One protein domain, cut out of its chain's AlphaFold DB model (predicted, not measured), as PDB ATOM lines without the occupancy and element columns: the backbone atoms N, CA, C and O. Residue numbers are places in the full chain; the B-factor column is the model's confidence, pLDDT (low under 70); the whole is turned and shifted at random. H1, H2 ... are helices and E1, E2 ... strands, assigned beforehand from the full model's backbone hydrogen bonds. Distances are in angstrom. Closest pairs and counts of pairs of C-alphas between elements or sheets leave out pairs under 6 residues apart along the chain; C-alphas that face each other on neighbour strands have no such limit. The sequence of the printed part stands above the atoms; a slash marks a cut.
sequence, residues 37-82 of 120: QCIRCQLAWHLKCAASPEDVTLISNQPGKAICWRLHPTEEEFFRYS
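What this domain is: This is residues 37 to 82 of the 120 residues of the protein "PHD domain-containing protein" of Daucus carota subsp. sativus (UniProt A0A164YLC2). There is little regular structure here: a loop body, residues 37 to 64, is folded round the short strand E1, and beyond it a tail ends in the small helix H1, of which residues 75 to 80 stick out. E1 runs between residues 37 to 38, parallel to it, and 57 to 58, antiparallel. The printed part has 46 residues, 10 of them in the named elements E1 and H1, in that order; the class is mixed. It is only just loose, close to compact, with a radius of gyration of the C-alphas of 11.7 A and spans of 32 by 22 by 16 A.

Where its parts are: Start at C-alpha 37, (621.753, 729.289, 686.531), and pass 28 residues with no named element. E1, residues 65 to 67, begins at (620.319, 727.595, 682.147) and is 7.3 A long. H1, residues 75 to 81, runs 10.8 A to C-alpha 81 at (604.541, 745.294, 694.137).

How they stand to each other: E1 pairs with no named strand. E1 and H1 are apart, joined by a short link of 7 residues. In H1, 1 of 3 O i to N i+4 pairs and 1 of 4 O i to N i+3 pairs are within hydrogen-bond range.

The domain as a whole: The C-alphas of Pro 63 and Ser 82, the two farthest apart, are 34.3 A from each other. The printed part has no cut. Look for pLDDT under 70 at residues 75 to 82.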
ATOM      1  N   GLN A  37     621.608 727.857 686.324       93.69
ATOM      2  CA  GLN A  37     621.753 729.289 686.531       93.69
ATOM      3  C   GLN A  37     620.559 730.039 685.948       93.69
ATOM      4  O   GLN A  37     620.171 729.823 684.796       93.69
ATOM      5  N   CYS A  38     620.008 730.959 686.736       93.12
ATOM      6  CA  CYS A  38     618.873 731.765 686.334       93.12
ATOM      7  C   CYS A  38     619.311 732.764 685.269       93.12
ATOM      8  O   CYS A  38     620.215 733.559 685.512       93.12
ATOM      9  N   ILE A  39     618.637 732.805 684.124       90.75
ATOM     10  CA  ILE A  39     618.916 733.836 683.112       90.75
ATOM     11  C   ILE A  39     618.433 735.237 683.526       90.75
ATOM     12  O   ILE A  39     618.879 736.222 682.949       90.75
ATOM     13  N   ARG A  40     617.522 735.338 684.505       89.50
ATOM     14  CA  ARG A  40     616.948 736.606 684.989       89.50
ATOM     15  C   ARG A  40     617.764 737.217 686.128       89.50
ATOM     16  O   ARG A  40     618.110 738.387 686.067       89.50
ATOM     17  N   CYS A  41     618.082 736.432 687.161       88.75
ATOM     18  CA  CYS A  41     618.768 736.924 688.367       88.75
ATOM     19  C   CYS A  41     620.163 736.327 688.597       88.75
ATOM     20  O   CYS A  41     620.757 736.578 689.640       88.75
ATOM     21  N   GLN A  42     620.667 735.495 687.676       88.81
ATOM     22  CA  GLN A  42     621.977 734.826 687.752       88.81
ATOM     23  C   GLN A  42     622.205 733.918 688.972       88.81
ATOM     24  O   GLN A  42     623.280 733.330 689.094       88.81
ATOM     25  N   LEU A  43     621.191 733.735 689.826       91.69
ATOM     26  CA  LEU A  43     621.183 732.772 690.922       91.69
ATOM     27  C   LEU A  43     621.534 731.383 690.392       91.69
ATOM     28  O   LEU A  43     621.017 730.988 689.350       91.69
ATOM     29  N   ALA A  44     622.352 730.630 691.121       94.50
ATOM     30  CA  ALA A  44     622.646 729.247 690.781       94.50
ATOM     31  C   ALA A  44     622.139 728.269 691.838       94.50
ATOM     32  O   ALA A  44     622.210 728.532 693.039       94.50
ATOM     33  N   TRP A  45     621.617 727.126 691.403       94.44
ATOM     34  CA  TRP A  45     621.067 726.091 692.276       94.44
ATOM     35  C   TRP A  45     621.166 724.710 691.633       94.44
ATOM     36  O   TRP A  45     621.323 724.582 690.426       94.44
ATOM     37  N   HIS A  46     621.045 723.654 692.432       94.25
ATOM     38  CA  HIS A  46     620.718 722.330 691.900       94.25
ATOM     39  C   HIS A  46     619.208 722.210 691.777       94.25
ATOM     40  O   HIS A  46     618.523 722.674 692.681       94.25
ATOM     41  N   LEU A  47     618.689 721.490 690.780       91.06
ATOM     42  CA  LEU A  47     617.244 721.249 690.658       91.06
ATOM     43  C   LEU A  47     616.621 720.718 691.968       91.06
ATOM     44  O   LEU A  47     615.609 721.233 692.418       91.06
ATOM     45  N   LYS A  48     617.308 719.795 692.658       92.31
ATOM     46  CA  LYS A  48     616.907 719.260 693.977       92.31
ATOM     47  C   LYS A  48     616.951 720.258 695.145       92.31
ATOM     48  O   LYS A  48     616.489 719.952 696.232       92.31
ATOM     49  N   CYS A  49     617.619 721.391 694.957       93.19
ATOM     50  CA  CYS A  49     617.755 722.462 695.942       93.19
ATOM     51  C   CYS A  49     616.820 723.640 695.634       93.19
ATOM     52  O   CYS A  49     616.916 724.667 696.306       93.19
ATOM     53  N   ALA A  50     615.971 723.530 694.607       90.25
ATOM     54  CA  ALA A  50     614.882 724.468 694.409       90.25
ATOM     55  C   ALA A  50     613.861 724.297 695.537       90.25
ATOM     56  O   ALA A  50     613.554 723.169 695.918       90.25
ATOM     57  N   ALA A  51     613.351 725.408 696.072       89.44
ATOM     58  CA  ALA A  51     612.277 725.352 697.065       89.44
ATOM     59  C   ALA A  51     610.980 724.800 696.451       89.44
ATOM     60  O   ALA A  51     610.252 724.081 697.122       89.44
ATOM     61  N   SER A  52     610.753 725.121 695.176       88.31
ATOM     62  CA  SER A  52     609.677 724.604 694.335       88.31
ATOM     63  C   SER A  52     610.281 724.191 692.985       88.31
ATOM     64  O   SER A  52     610.593 725.060 692.162       88.31
ATOM     65  N   PRO A  53     610.619 722.906 692.780       87.81
ATOM     66  CA  PRO A  53     611.161 722.420 691.511       87.81
ATOM     67  C   PRO A  53     610.145 722.450 690.359       87.81
ATOM     68  O   PRO A  53     610.563 722.518 689.207       87.81
ATOM     69  N   GLU A  54     608.847 722.421 690.649       90.31
ATOM     70  CA  GLU A  54     607.755 722.524 689.676       90.31
ATOM     71  C   GLU A  54     607.669 723.911 689.022       90.31
ATOM     72  O   GLU A  54     607.358 724.013 687.838       90.31
ATOM     73  N   ASP A  55     608.049 724.959 689.756       88.31
ATOM     74  CA  ASP A  55     608.082 726.340 689.257       88.31
ATOM     75  C   ASP A  55     609.374 726.662 688.483       88.31
ATOM     76  O   ASP A  55     609.577 727.781 688.004       88.31
ATOM     77  N   VAL A  56     610.296 725.701 688.360       90.62
ATOM     78  CA  VAL A  56     611.546 725.885 687.615       90.62
ATOM     79  C   VAL A  56     611.320 725.612 686.132       90.62
ATOM     80  O   VAL A  56     611.123 724.477 685.705       90.62
ATOM     81  N   THR A  57     611.465 726.648 685.306       91.88
ATOM     82  CA  THR A  57     611.425 726.497 683.847       91.88
ATOM     83  C   THR A  57     612.810 726.146 683.305       91.88
ATOM     84  O   THR A  57     613.714 726.988 683.278       91.88
ATOM     85  N   LEU A  58     612.994 724.904 682.854       91.88
ATOM     86  CA  LEU A  58     614.216 724.471 682.173       91.88
ATOM     87  C   LEU A  58     614.236 724.973 680.726       91.88
ATOM     88  O   LEU A  58     613.245 724.870 680.005       91.88
ATOM     89  N   ILE A  59     615.385 725.481 680.284       89.56
ATOM     90  CA  ILE A  59     615.564 725.957 678.912       89.56
ATOM     91  C   ILE A  59     616.211 724.830 678.107       89.56
ATOM     92  O   ILE A  59     617.411 724.589 678.219       89.56
ATOM     93  N   SER A  60     615.420 724.144 677.281       85.06
ATOM     94  CA  SER A  60     615.873 722.995 676.478       85.06
ATOM     95  C   SER A  60     617.038 723.322 675.537       85.06
ATOM     96  O   SER A  60     617.861 722.456 675.259       85.06
ATOM     97  N   ASN A  61     617.146 724.576 675.088       86.75
ATOM     98  CA  ASN A  61     618.175 725.021 674.147       86.75
ATOM     99  C   ASN A  61     619.505 725.446 674.810       86.75
ATOM    100  O   ASN A  61     620.469 725.740 674.111       86.75
ATOM    101  N   GLN A  62     619.582 725.532 676.146       83.81
ATOM    102  CA  GLN A  62     620.806 725.959 676.840       83.81
ATOM    103  C   GLN A  62     621.083 725.106 678.086       83.81
ATOM    104  O   GLN A  62     620.500 725.353 679.148       83.81
ATOM    105  N   PRO A  63     622.001 724.121 678.004       85.56
ATOM    106  CA  PRO A  63     622.324 723.279 679.146       85.56
ATOM    107  C   PRO A  63     622.890 724.123 680.293       85.56
ATOM    108  O   PRO A  63     623.759 724.973 680.102       85.56
ATOM    109  N   GLY A  64     622.378 723.899 681.504       89.12
ATOM    110  CA  GLY A  64     622.777 724.650 682.697       89.12
ATOM    111  C   GLY A  64     622.081 726.005 682.874       89.12
ATOM    112  O   GLY A  64     622.377 726.706 683.842       89.12
ATOM    113  N   LYS A  65     621.140 726.383 681.998       92.50
ATOM    114  CA  LYS A  65     620.319 727.595 682.147       92.50
ATOM    115  C   LYS A  65     618.859 727.249 682.437       92.50
ATOM    116  O   LYS A  65     618.302 726.299 681.893       92.50
ATOM    117  N   ALA A  66     618.240 728.041 683.305       93.75
ATOM    118  CA  ALA A  66     616.837 727.904 683.684       93.75
ATOM    119  C   ALA A  66     616.259 729.258 684.124       93.75
ATOM    120  O   ALA A  66     616.982 730.249 684.242       93.75
ATOM    121  N   ILE A  67     614.961 729.307 684.396       92.38
ATOM    122  CA  ILE A  67     614.321 730.367 685.183       92.38
ATOM    123  C   ILE A  67     614.084 729.795 686.585       92.38
ATOM    124  O   ILE A  67     613.701 728.634 686.718       92.38
ATOM    125  N   CYS A  68     614.417 730.555 687.631       92.69
ATOM    126  CA  CYS A  68     614.295 730.059 689.002       92.69
ATOM    127  C   CYS A  68     612.866 730.242 689.523       92.69
ATOM    128  O   CYS A  68     612.117 731.045 688.984       92.69
ATOM    129  N   TRP A  69     612.536 729.566 690.622       90.94
ATOM    130  CA  TRP A  69     611.231 729.645 691.295       90.94
ATOM    131  C   TRP A  69     610.941 731.005 691.957       90.94
ATOM    132  O   TRP A  69     609.923 731.171 692.622       90.94
ATOM    133  N   ARG A  70     611.863 731.976 691.880       88.12
ATOM    134  CA  ARG A  70     611.622 733.311 692.435       88.12
ATOM    135  C   ARG A  70     610.787 734.119 691.460       88.12
ATOM    136  O   ARG A  70     611.027 734.087 690.256       88.12
ATOM    137  N   LEU A  71     609.891 734.930 692.013       84.81
ATOM    138  CA  LEU A  71     609.176 735.922 691.232       84.81
ATOM    139  C   LEU A  71     610.182 736.912 690.633       84.81
ATOM    140  O   LEU A  71     610.951 737.561 691.348       84.81
ATOM    141  N   HIS A  72     610.189 736.989 689.308       82.38
ATOM    142  CA  HIS A  72     610.943 737.979 688.560       82.38
ATOM    143  C   HIS A  72     609.954 739.046 688.115       82.38
ATOM    144  O   HIS A  72     609.300 738.824 687.097       82.38
ATOM    145  N   PRO A  73     609.817 740.161 688.858       74.19
ATOM    146  CA  PRO A  73     608.937 741.228 688.422       74.19
ATOM    147  C   PRO A  73     609.412 741.679 687.044       74.19
ATOM    148  O   PRO A  73     610.572 742.064 686.867       74.19
ATOM    149  N   THR A  74     608.533 741.580 686.056       71.44
ATOM    150  CA  THR A  74     608.725 742.306 684.803       71.44
ATOM    151  C   THR A  74     608.571 743.801 685.086       71.44
ATOM    152  O   THR A  74     608.034 744.200 686.125       71.44
ATOM    153  N   GLU A  75     609.060 744.657 684.192       64.25
ATOM    154  CA  GLU A  75     608.970 746.117 684.361       64.25
ATOM    155  C   GLU A  75     607.515 746.584 684.598       64.25
ATOM    156  O   GLU A  75     607.274 747.532 685.343       64.25
ATOM    157  N   GLU A  76     606.536 745.841 684.075       61.91
ATOM    158  CA  GLU A  76     605.095 746.059 684.262       61.91
ATOM    159  C   GLU A  76     604.562 745.636 685.648       61.91
ATOM    160  O   GLU A  76     603.511 746.102 686.095       61.91
ATOM    161  N   GLU A  77     605.262 744.746 686.353       60.12
ATOM    162  CA  GLU A  77     604.882 744.253 687.682       60.12
ATOM    163  C   GLU A  77     605.572 745.005 688.823       60.12
ATOM    164  O   GLU A  77     605.076 745.004 689.951       60.12
ATOM    165  N   PHE A  78     606.670 745.714 688.544       55.91
ATOM    166  CA  PHE A  78     607.367 746.541 689.534       55.91
ATOM    167  C   PHE A  78     606.436 747.582 690.181       55.91
ATOM    168  O   PHE A  78     606.491 747.805 691.391       55.91
ATOM    169  N   PHE A  79     605.512 748.156 689.401       55.38
ATOM    170  CA  PHE A  79     604.508 749.101 689.901       55.38
ATOM    171  C   PHE A  79     603.414 748.452 690.759       55.38
ATOM    172  O   PHE A  79     602.837 749.132 691.601       55.38
ATOM    173  N   ARG A  80     603.139 747.152 690.587       55.59
ATOM    174  CA  ARG A  80     602.122 746.431 691.373       55.59
ATOM    175  C   ARG A  80     602.627 745.993 692.745       55.59
ATOM    176  O   ARG A  80     601.831 745.904 693.674       55.59
ATOM    177  N   TYR A  81     603.930 745.739 692.878       57.03
ATOM    178  CA  TYR A  81     604.541 745.294 694.137       57.03
ATOM    179  C   TYR A  81     605.314 746.384 694.878       57.03
ATOM    180  O   TYR A  81     605.780 746.138 695.990       57.03
ATOM    181  N   SER A  82     605.456 747.580 694.301       50.28
ATOM    182  CA  SER A  82     605.865 748.744 695.078       50.28
ATOM    183  C   SER A  82     604.700 749.112 695.999       50.28
ATOM    184  O   SER A  82     603.647 749.500 695.489       50.28
TER     185      SER A  82